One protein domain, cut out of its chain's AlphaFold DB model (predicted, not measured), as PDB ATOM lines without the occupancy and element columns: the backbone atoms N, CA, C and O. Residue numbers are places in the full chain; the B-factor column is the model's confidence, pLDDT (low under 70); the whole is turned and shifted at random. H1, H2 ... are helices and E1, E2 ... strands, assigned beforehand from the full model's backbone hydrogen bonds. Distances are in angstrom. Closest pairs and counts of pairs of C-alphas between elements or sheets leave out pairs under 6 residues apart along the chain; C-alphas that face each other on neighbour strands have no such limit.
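AT A GLANCE: This is residues 324 to 390 and 398 to 410 of the 1267 residues of an uncharacterized protein of Euryarchaeota archaeon (UniProt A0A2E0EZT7). With little regular structure, the chain winds in stacked turns: short strands E1, E3, E5 line one wall and E2, E4, E6, E7 the opposite one, with helix H1 in the first turn. The 80 printed residues, 30 in named elements, run E1 E2 H1 E3 E4 E5 E6 E7: mostly strand, both sheets parallel. The whole is compact, radius of gyration of the C-alphas 11.8 A, spanning 29 by 24 by 20 A.

HOW THE PARTS SIT: Start at E1, residues 324 to 326, parallel to E3, residues 347 to 349; N 325 and O 347 are 3.0 A apart, within hydrogen-bond range. In range too are N 373 of E5, residues 371 to 374, and O 348, 2.9 A. Next, E2, residues 332 to 335, is parallel to E4, residues 355 to 358: N 333 and O 355, 2.9 A. E6, residues 381 to 383, follows with N 356 and O 381, 2.8 A; then E7, residues 404 to 406, with N 382 and O 404, 2.8 A. H1, residues 337 to 342, is on neither sheet; every O i to N i+4 pair is in range.

IN THESE COORDINATES: Find E1's start, C-alpha 324, at (137.966, 172.737, 113.088), and E7's end, C-alpha 406, at (151.590, 171.796, 96.437). E4 measures 10.4 A.

THE WHOLE: C-alphas 390 and 398 are 16.5 A apart across the cut. The E4 to E5 link is long; its residues 359 to 365 are under pLDDT 70.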
ATOM      1  N   VAL A 324     137.473 171.440 113.579       94.00
ATOM      2  CA  VAL A 324     137.966 172.737 113.088       94.00
ATOM      3  C   VAL A 324     139.191 173.200 113.874       94.00
ATOM      4  O   VAL A 324     139.137 173.397 115.082       94.00
ATOM      5  N   LEU A 325     140.303 173.463 113.183       93.81
ATOM      6  CA  LEU A 325     141.484 174.110 113.770       93.81
ATOM      7  C   LEU A 325     141.641 175.526 113.211       93.81
ATOM      8  O   LEU A 325     142.092 175.701 112.080       93.81
ATOM      9  N   SER A 326     141.301 176.537 114.007       92.94
ATOM     10  CA  SER A 326     141.389 177.953 113.635       92.94
ATOM     11  C   SER A 326     142.706 178.581 114.095       92.94
ATOM     12  O   SER A 326     143.016 178.639 115.289       92.94
ATOM     13  N   LEU A 327     143.488 179.084 113.141       91.50
ATOM     14  CA  LEU A 327     144.785 179.718 113.371       91.50
ATOM     15  C   LEU A 327     144.726 181.206 113.020       91.50
ATOM     16  O   LEU A 327     144.128 181.613 112.028       91.50
ATOM     17  N   THR A 328     145.427 182.040 113.780       91.19
ATOM     18  CA  THR A 328     145.562 183.472 113.471       91.19
ATOM     19  C   THR A 328     146.716 183.752 112.503       91.19
ATOM     20  O   THR A 328     147.582 182.909 112.267       91.19
ATOM     21  N   THR A 329     146.723 184.955 111.918       89.81
ATOM     22  CA  THR A 329     147.700 185.427 110.919       89.81
ATOM     23  C   THR A 329     149.154 185.160 111.319       89.81
ATOM     24  O   THR A 329     149.594 185.573 112.391       89.81
ATOM     25  N   GLY A 330     149.920 184.549 110.410       89.06
ATOM     26  CA  GLY A 330     151.350 184.274 110.571       89.06
ATOM     27  C   GLY A 330     151.673 183.004 111.364       89.06
ATOM     28  O   GLY A 330     152.817 182.832 111.785       89.06
ATOM     29  N   SER A 331     150.691 182.126 111.582       91.75
ATOM     30  CA  SER A 331     150.902 180.843 112.262       91.75
ATOM     31  C   SER A 331     151.651 179.847 111.371       91.75
ATOM     32  O   SER A 331     151.596 179.902 110.145       91.75
ATOM     33  N   THR A 332     152.361 178.903 111.977       91.19
ATOM     34  CA  THR A 332     152.960 177.760 111.284       91.19
ATOM     35  C   THR A 332     152.434 176.477 111.911       91.19
ATOM     36  O   THR A 332     152.526 176.327 113.121       91.19
ATOM     37  N   LEU A 333     151.929 175.539 111.113       90.94
ATOM     38  CA  LEU A 333     151.461 174.233 111.580       90.94
ATOM     39  C   LEU A 333     152.168 173.122 110.804       90.94
ATOM     40  O   LEU A 333     152.268 173.168 109.579       90.94
ATOM     41  N   THR A 334     152.642 172.104 111.515       87.88
ATOM     42  CA  THR A 334     153.144 170.864 110.914       87.88
ATOM     43  C   THR A 334     152.294 169.686 111.375       87.88
ATOM     44  O   THR A 334     152.227 169.423 112.574       87.88
ATOM     45  N   VAL A 335     151.695 168.953 110.435       87.19
ATOM     46  CA  VAL A 335     150.807 167.807 110.711       87.19
ATOM     47  C   VAL A 335     151.411 166.473 110.257       87.19
ATOM     48  O   VAL A 335     152.398 166.436 109.515       87.19
ATOM     49  N   ASN A 336     150.833 165.370 110.741       85.88
ATOM     50  CA  ASN A 336     151.133 163.996 110.336       85.88
ATOM     51  C   ASN A 336     149.843 163.148 110.275       85.88
ATOM     52  O   ASN A 336     148.806 163.553 110.795       85.88
ATOM     53  N   ASP A 337     149.929 161.941 109.704       85.12
ATOM     54  CA  ASP A 337     148.783 161.018 109.592       85.12
ATOM     55  C   ASP A 337     148.167 160.640 110.949       85.12
ATOM     56  O   ASP A 337     146.979 160.351 111.033       85.12
ATOM     57  N   ALA A 338     148.957 160.629 112.029       87.12
ATOM     58  CA  ALA A 338     148.449 160.292 113.358       87.12
ATOM     59  C   ALA A 338     147.493 161.369 113.892       87.12
ATOM     60  O   ALA A 338     146.446 161.027 114.435       87.12
ATOM     61  N   PHE A 339     147.832 162.646 113.698       90.00
ATOM     62  CA  PHE A 339     146.973 163.773 114.049       90.00
ATOM     63  C   PHE A 339     145.683 163.771 113.221       90.00
ATOM     64  O   PHE A 339     144.599 163.879 113.786       90.00
ATOM     65  N   LEU A 340     145.781 163.566 111.904       89.12
ATOM     66  CA  LEU A 340     144.609 163.520 111.021       89.12
ATOM     67  C   LEU A 340     143.707 162.307 111.313       89.12
ATOM     68  O   LEU A 340     142.487 162.420 111.293       89.12
ATOM     69  N   ALA A 341     144.281 161.150 111.656       88.50
ATOM     70  CA  ALA A 341     143.507 159.969 112.044       88.50
ATOM     71  C   ALA A 341     142.816 160.113 113.411       88.50
ATOM     72  O   ALA A 341     141.772 159.497 113.626       88.50
ATOM     73  N   ALA A 342     143.393 160.892 114.332       90.75
ATOM     74  CA  ALA A 342     142.778 161.225 115.618       90.75
ATOM     75  C   ALA A 342     141.671 162.286 115.496       90.75
ATOM     76  O   ALA A 342     140.866 162.426 116.413       90.75
ATOM     77  N   ASN A 343     141.618 162.998 114.365       92.69
ATOM     78  CA  ASN A 343     140.665 164.068 114.081       92.69
ATOM     79  C   ASN A 343     140.049 163.874 112.677       92.69
ATOM     80  O   ASN A 343     140.384 164.606 111.738       92.69
ATOM     81  N   PRO A 344     139.212 162.837 112.477       89.12
ATOM     82  CA  PRO A 344     138.707 162.490 111.155       89.12
ATOM     83  C   PRO A 344     137.889 163.629 110.538       89.12
ATOM     84  O   PRO A 344     136.876 164.041 111.086       89.12
ATOM     85  N   GLY A 345     138.291 164.094 109.354       85.69
ATOM     86  CA  GLY A 345     137.580 165.165 108.648       85.69
ATOM     87  C   GLY A 345     137.920 166.578 109.121       85.69
ATOM     88  O   GLY A 345     137.268 167.514 108.662       85.69
ATOM     89  N   ILE A 346     138.943 166.745 109.969       91.06
ATOM     90  CA  ILE A 346     139.389 168.059 110.438       91.06
ATOM     91  C   ILE A 346     139.636 169.036 109.282       91.06
ATOM     92  O   ILE A 346     140.275 168.702 108.281       91.06
ATOM     93  N   VAL A 347     139.146 170.261 109.453       91.12
ATOM     94  CA  VAL A 347     139.332 171.396 108.553       91.12
ATOM     95  C   VAL A 347     140.223 172.426 109.237       91.12
ATOM     96  O   VAL A 347     139.890 172.972 110.289       91.12
ATOM     97  N   ILE A 348     141.363 172.734 108.626       90.88
ATOM     98  CA  ILE A 348     142.281 173.755 109.140       90.88
ATOM     99  C   ILE A 348     141.914 175.102 108.516       90.88
ATOM    100  O   ILE A 348     141.869 175.238 107.293       90.88
ATOM    101  N   GLN A 349     141.688 176.110 109.356       91.00
ATOM    102  CA  GLN A 349     141.384 177.486 108.970       91.00
ATOM    103  C   GLN A 349     142.587 178.393 109.267       91.00
ATOM    104  O   GLN A 349     142.716 178.914 110.378       91.00
ATOM    105  N   PRO A 350     143.524 178.560 108.315       88.75
ATOM    106  CA  PRO A 350     144.692 179.404 108.509       88.75
ATOM    107  C   PRO A 350     144.344 180.896 108.419       88.75
ATOM    108  O   PRO A 350     143.598 181.329 107.543       88.75
ATOM    109  N   GLY A 351     144.963 181.715 109.268       85.88
ATOM    110  CA  GLY A 351     145.002 183.164 109.073       85.88
ATOM    111  C   GLY A 351     145.989 183.557 107.967       85.88
ATOM    112  O   GLY A 351     146.856 182.769 107.585       85.88
ATOM    113  N   ALA A 352     145.926 184.806 107.500       82.44
ATOM    114  CA  ALA A 352     146.801 185.313 106.439       82.44
ATOM    115  C   ALA A 352     148.299 185.059 106.724       82.44
ATOM    116  O   ALA A 352     148.743 185.111 107.873       82.44
ATOM    117  N   THR A 353     149.116 184.826 105.692       84.56
ATOM    118  CA  THR A 353     150.574 184.567 105.807       84.56
ATOM    119  C   THR A 353     150.977 183.315 106.603       84.56
ATOM    120  O   THR A 353     152.145 183.170 106.971       84.56
ATOM    121  N   SER A 354     150.032 182.416 106.899       88.31
ATOM    122  CA  SER A 354     150.327 181.179 107.631       88.31
ATOM    123  C   SER A 354     150.996 180.127 106.742       88.31
ATOM    124  O   SER A 354     150.854 180.125 105.520       88.31
ATOM    125  N   THR A 355     151.743 179.214 107.361       88.38
ATOM    126  CA  THR A 355     152.430 178.111 106.675       88.38
ATOM    127  C   THR A 355     151.978 176.762 107.233       88.38
ATOM    128  O   THR A 355     152.199 176.486 108.409       88.38
ATOM    129  N   ILE A 356     151.406 175.896 106.398       87.25
ATOM    130  CA  ILE A 356     150.951 174.549 106.766       87.25
ATOM    131  C   ILE A 356     151.818 173.510 106.045       87.25
ATOM    132  O   ILE A 356     152.013 173.586 104.834       87.25
ATOM    133  N   LYS A 357     152.384 172.549 106.780       81.38
ATOM    134  CA  LYS A 357     153.319 171.555 106.226       81.38
ATOM    135  C   LYS A 357     152.927 170.126 106.581       81.38
ATOM    136  O   LYS A 357     152.726 169.811 107.755       81.38
ATOM    137  N   ALA A 358     152.977 169.243 105.591       72.81
ATOM    138  CA  ALA A 358     153.128 167.807 105.788       72.81
ATOM    139  C   ALA A 358     154.538 167.484 106.331       72.81
ATOM    140  O   ALA A 358     155.503 167.458 105.573       72.81
ATOM    141  N   SER A 359     154.665 167.236 107.644       68.88
ATOM    142  CA  SER A 359     155.894 166.781 108.333       68.88
ATOM    143  C   SER A 359     157.171 167.655 108.190       68.88
ATOM    144  O   SER A 359     157.335 168.507 107.323       68.88
ATOM    145  N   THR A 360     158.135 167.466 109.103       54.44
ATOM    146  CA  THR A 360     159.447 168.153 109.085       54.44
ATOM    147  C   THR A 360     160.513 167.448 108.234       54.44
ATOM    148  O   THR A 360     161.626 167.961 108.099       54.44
ATOM    149  N   ALA A 361     160.227 166.255 107.706       54.25
ATOM    150  CA  ALA A 361     161.180 165.469 106.928       54.25
ATOM    151  C   ALA A 361     160.938 165.651 105.425       54.25
ATOM    152  O   ALA A 361     159.837 165.453 104.928       54.25
ATOM    153  N   THR A 362     161.988 165.992 104.676       43.97
ATOM    154  CA  THR A 362     161.948 165.995 103.208       43.97
ATOM    155  C   THR A 362     161.580 164.595 102.698       43.97
ATOM    156  O   THR A 362     162.423 163.698 102.763       43.97
ATOM    157  N   GLY A 363     160.355 164.418 102.194       48.75
ATOM    158  CA  GLY A 363     159.888 163.181 101.555       48.75
ATOM    159  C   GLY A 363     158.974 162.268 102.385       48.75
ATOM    160  O   GLY A 363     158.701 161.168 101.914       48.75
ATOM    161  N   ASP A 364     158.504 162.684 103.567       52.72
ATOM    162  CA  ASP A 364     157.366 162.022 104.225       52.72
ATOM    163  C   ASP A 364     156.065 162.600 103.656       52.72
ATOM    164  O   ASP A 364     155.821 163.799 103.776       52.72
ATOM    165  N   SER A 365     155.247 161.760 103.025       64.19
ATOM    166  CA  SER A 365     153.955 162.143 102.461       64.19
ATOM    167  C   SER A 365     152.827 161.737 103.409       64.19
ATOM    168  O   SER A 365     152.828 160.617 103.923       64.19
ATOM    169  N   LEU A 366     151.872 162.639 103.660       73.62
ATOM    170  CA  LEU A 366     150.637 162.284 104.368       73.62
ATOM    171  C   LEU A 366     149.871 161.266 103.519       73.62
ATOM    172  O   LEU A 366     149.711 161.476 102.323       73.62
ATOM    173  N   SER A 367     149.428 160.147 104.077       78.94
ATOM    174  CA  SER A 367     148.554 159.214 103.348       78.94
ATOM    175  C   SER A 367     147.070 159.557 103.501       78.94
ATOM    176  O   SER A 367     146.243 159.077 102.729       78.94
ATOM    177  N   THR A 368     146.738 160.384 104.492       80.56
ATOM    178  CA  THR A 368     145.395 160.914 104.745       80.56
ATOM    179  C   THR A 368     145.248 162.324 104.185       80.56
ATOM    180  O   THR A 368     146.163 163.128 104.354       80.56
ATOM    181  N   SER A 369     144.083 162.621 103.607       80.56
ATOM    182  CA  SER A 369     143.730 163.926 103.042       80.56
ATOM    183  C   SER A 369     143.865 165.079 104.038       80.56
ATOM    184  O   SER A 369     143.430 164.981 105.191       80.56
ATOM    185  N   LEU A 370     144.410 166.191 103.562       83.69
ATOM    186  CA  LEU A 370     144.495 167.476 104.235       83.69
ATOM    187  C   LEU A 370     143.386 168.406 103.717       83.69
ATOM    188  O   LEU A 370     143.365 168.748 102.537       83.69
ATOM    189  N   ASN A 371     142.492 168.856 104.606       84.88
ATOM    190  CA  ASN A 371     141.436 169.815 104.264       84.88
ATOM    191  C   ASN A 371     141.770 171.206 104.814       84.88
ATOM    192  O   ASN A 371     141.849 171.404 106.031       84.88
ATOM    193  N   ILE A 372     141.935 172.183 103.921       84.50
ATOM    194  CA  ILE A 372     142.183 173.587 104.272       84.50
ATOM    195  C   ILE A 372     140.980 174.438 103.868       84.50
ATOM    196  O   ILE A 372     140.421 174.259 102.792       84.50
ATOM    197  N   SER A 373     140.599 175.382 104.725       86.69
ATOM    198  CA  SER A 373     139.505 176.329 104.504       86.69
ATOM    199  C   SER A 373     139.982 177.735 104.853       86.69
ATOM    200  O   SER A 373     139.918 178.141 106.015       86.69
ATOM    201  N   ALA A 374     140.464 178.484 103.869       78.94
ATOM    202  CA  ALA A 374     141.047 179.802 104.091       78.94
ATOM    203  C   ALA A 374     140.051 180.924 103.720       78.94
ATOM    204  O   ALA A 374     139.302 180.829 102.747       78.94
ATOM    205  N   SER A 375     139.957 181.947 104.580       70.12
ATOM    206  CA  SER A 375     139.016 183.076 104.434       70.12
ATOM    207  C   SER A 375     139.686 184.453 104.525       70.12
ATOM    208  O   SER A 375     139.020 185.485 104.403       70.12
ATOM    209  N   ALA A 376     141.003 184.505 104.746       65.75
ATOM    210  CA  ALA A 376     141.735 185.733 105.032       65.75
ATOM    211  C   ALA A 376     142.736 186.047 103.915       65.75
ATOM    212  O   ALA A 376     143.665 185.284 103.686       65.75
ATOM    213  N   ALA A 377     142.608 187.222 103.292       61.31
ATOM    214  CA  ALA A 377     143.519 187.672 102.240       61.31
ATOM    215  C   ALA A 377     144.992 187.702 102.712       61.31
ATOM    216  O   ALA A 377     145.361 188.501 103.581       61.31
ATOM    217  N   GLY A 378     145.849 186.868 102.118       67.75
ATOM    218  CA  GLY A 378     147.299 186.894 102.318       67.75
ATOM    219  C   GLY A 378     148.000 185.632 101.819       67.75
ATOM    220  O   GLY A 378     147.348 184.672 101.469       67.75
ATOM    221  N   ASN A 379     149.335 185.648 101.841       76.69
ATOM    222  CA  ASN A 379     150.181 184.628 101.207       76.69
ATOM    223  C   ASN A 379     150.160 183.286 101.963       76.69
ATOM    224  O   ASN A 379     150.910 183.113 102.931       76.69
ATOM    225  N   LEU A 380     149.334 182.338 101.550       78.00
ATOM    226  CA  LEU A 380     149.277 181.004 102.134       78.00
ATOM    227  C   LEU A 380     150.403 180.119 101.578       78.00
ATOM    228  O   LEU A 380     150.683 180.122 100.383       78.00
ATOM    229  N   SER A 381     151.060 179.332 102.437       85.69
ATOM    230  CA  SER A 381     152.009 178.298 102.002       85.69
ATOM    231  C   SER A 381     151.577 176.933 102.523       85.69
ATOM    232  O   SER A 381     151.662 176.690 103.726       85.69
ATOM    233  N   VAL A 382     151.124 176.050 101.629       82.19
ATOM    234  CA  VAL A 382     150.687 174.685 101.946       82.19
ATOM    235  C   VAL A 382     151.505 173.661 101.173       82.19
ATOM    236  O   VAL A 382     151.688 173.764  99.963       82.19
ATOM    237  N   LEU A 383     151.984 172.646 101.888       83.00
ATOM    238  CA  LEU A 383     152.608 171.464 101.304       83.00
ATOM    239  C   LEU A 383     151.791 170.227 101.686       83.00
ATOM    240  O   LEU A 383     151.831 169.813 102.848       83.00
ATOM    241  N   GLY A 384     151.073 169.696 100.702       76.69
ATOM    242  CA  GLY A 384     150.254 168.489 100.727       76.69
ATOM    243  C   GLY A 384     151.057 167.190 100.669       76.69
ATOM    244  O   GLY A 384     152.296 167.182 100.694       76.69
ATOM    245  N   GLY A 385     150.323 166.084 100.712       78.06
ATOM    246  CA  GLY A 385     150.823 164.740 100.962       78.06
ATOM    247  C   GLY A 385     150.838 163.812  99.747       78.06
ATOM    248  O   GLY A 385     151.345 164.131  98.683       78.06
ATOM    249  N   SER A 386     150.430 162.569  99.984       81.62
ATOM    250  CA  SER A 386     150.211 161.497  99.001       81.62
ATOM    251  C   SER A 386     148.744 161.036  98.947       81.62
ATOM    252  O   SER A 386     148.444 160.046  98.275       81.62
ATOM    253  N   GLY A 387     147.880 161.657  99.752       80.50
ATOM    254  CA  GLY A 387     146.435 161.453  99.742       80.50
ATOM    255  C   GLY A 387     145.758 162.550  98.923       80.50
ATOM    256  O   GLY A 387     146.404 163.524  98.575       80.50
ATOM    257  N   ASP A 388     144.470 162.378  98.638       86.31
ATOM    258  CA  ASP A 388     143.689 163.340  97.856       86.31
ATOM    259  C   ASP A 388     143.349 164.560  98.734       86.31
ATOM    260  O   ASP A 388     142.433 164.494  99.562       86.31
ATOM    261  N   ASP A 389     144.119 165.638  98.618       85.12
ATOM    262  CA  ASP A 389     144.005 166.843  99.439       85.12
ATOM    263  C   ASP A 389     142.951 167.820  98.874       85.12
ATOM    264  O   ASP A 389     142.691 167.882  97.670       85.12
ATOM    265  N   THR A 390     142.303 168.600  99.750       87.19
ATOM    266  CA  THR A 390     141.284 169.593  99.357       87.19
ATOM    267  C   THR A 390     141.596 170.976  99.930       87.19
ATOM    268  O   THR A 390     141.674 171.171 101.146       87.19
ATOM    269  N   ASN A 398     141.493 185.916  97.072       65.75
ATOM    270  CA  ASN A 398     141.946 185.633  95.716       65.75
ATOM    271  C   ASN A 398     143.248 184.849  95.813       65.75
ATOM    272  O   ASN A 398     144.181 185.315  96.469       65.75
ATOM    273  N   LEU A 399     143.331 183.720  95.117       70.81
ATOM    274  CA  LEU A 399     144.591 183.012  94.949       70.81
ATOM    275  C   LEU A 399     145.513 183.864  94.066       70.81
ATOM    276  O   LEU A 399     145.199 184.142  92.905       70.81
ATOM    277  N   THR A 400     146.611 184.341  94.639       70.56
ATOM    278  CA  THR A 400     147.573 185.237  93.997       70.56
ATOM    279  C   THR A 400     148.908 184.546  93.752       70.56
ATOM    280  O   THR A 400     149.226 183.524  94.346       70.56
ATOM    281  N   ALA A 401     149.774 185.197  92.974       67.44
ATOM    282  CA  ALA A 401     151.146 184.747  92.734       67.44
ATOM    283  C   ALA A 401     152.062 184.685  93.973       67.44
ATOM    284  O   ALA A 401     153.252 184.381  93.872       67.44
ATOM    285  N   LEU A 402     151.556 185.091  95.137       73.06
ATOM    286  CA  LEU A 402     152.286 185.036  96.396       73.06
ATOM    287  C   LEU A 402     151.915 183.808  97.235       73.06
ATOM    288  O   LEU A 402     152.613 183.531  98.215       73.06
ATOM    289  N   ASP A 403     150.853 183.101  96.858       79.56
ATOM    290  CA  ASP A 403     150.416 181.856  97.470       79.56
ATOM    291  C   ASP A 403     151.243 180.691  96.915       79.56
ATOM    292  O   ASP A 403     151.663 180.693  95.759       79.56
ATOM    293  N   SER A 404     151.540 179.699  97.752       84.75
ATOM    294  CA  SER A 404     152.282 178.506  97.351       84.75
ATOM    295  C   SER A 404     151.570 177.258  97.841       84.75
ATOM    296  O   SER A 404     151.559 176.988  99.040       84.75
ATOM    297  N   LEU A 405     150.985 176.499  96.919       83.69
ATOM    298  CA  LEU A 405     150.272 175.262  97.206       83.69
ATOM    299  C   LEU A 405     150.884 174.119  96.412       83.69
ATOM    300  O   LEU A 405     151.079 174.207  95.206       83.69
ATOM    301  N   ASN A 406     151.161 173.019  97.089       84.12
ATOM    302  CA  ASN A 406     151.590 171.796  96.437       84.12
ATOM    303  C   ASN A 406     150.691 170.658  96.911       84.12
ATOM    304  O   ASN A 406     150.780 170.345  98.091       84.12
ATOM    305  N   GLY A 407     149.856 170.073  96.048       80.38
ATOM    306  CA  GLY A 407     148.993 168.942  96.430       80.38
ATOM    307  C   GLY A 407     149.796 167.677  96.749       80.38
ATOM    308  O   GLY A 407     149.547 166.990  97.729       80.38
ATOM    309  N   GLY A 408     150.916 167.489  96.051       79.69
ATOM    310  CA  GLY A 408     151.828 166.375  96.265       79.69
ATOM    311  C   GLY A 408     151.536 165.222  95.311       79.69
ATOM    312  O   GLY A 408     151.761 165.356  94.113       79.69
ATOM    313  N   ALA A 409     151.185 164.051  95.826       79.88
ATOM    314  CA  ALA A 409     150.704 162.935  95.015       79.88
ATOM    315  C   ALA A 409     149.259 162.623  95.415       79.88
ATOM    316  O   ALA A 409     148.944 162.686  96.590       79.88
ATOM    317  N   GLY A 410     148.422 162.194  94.478       82.12
ATOM    318  CA  GLY A 410     146.992 162.033  94.744       82.12
ATOM    319  C   GLY A 410     146.189 162.676  93.626       82.12
ATOM    320  O   GLY A 410     146.738 162.953  92.561       82.12
TER     321      GLY A 410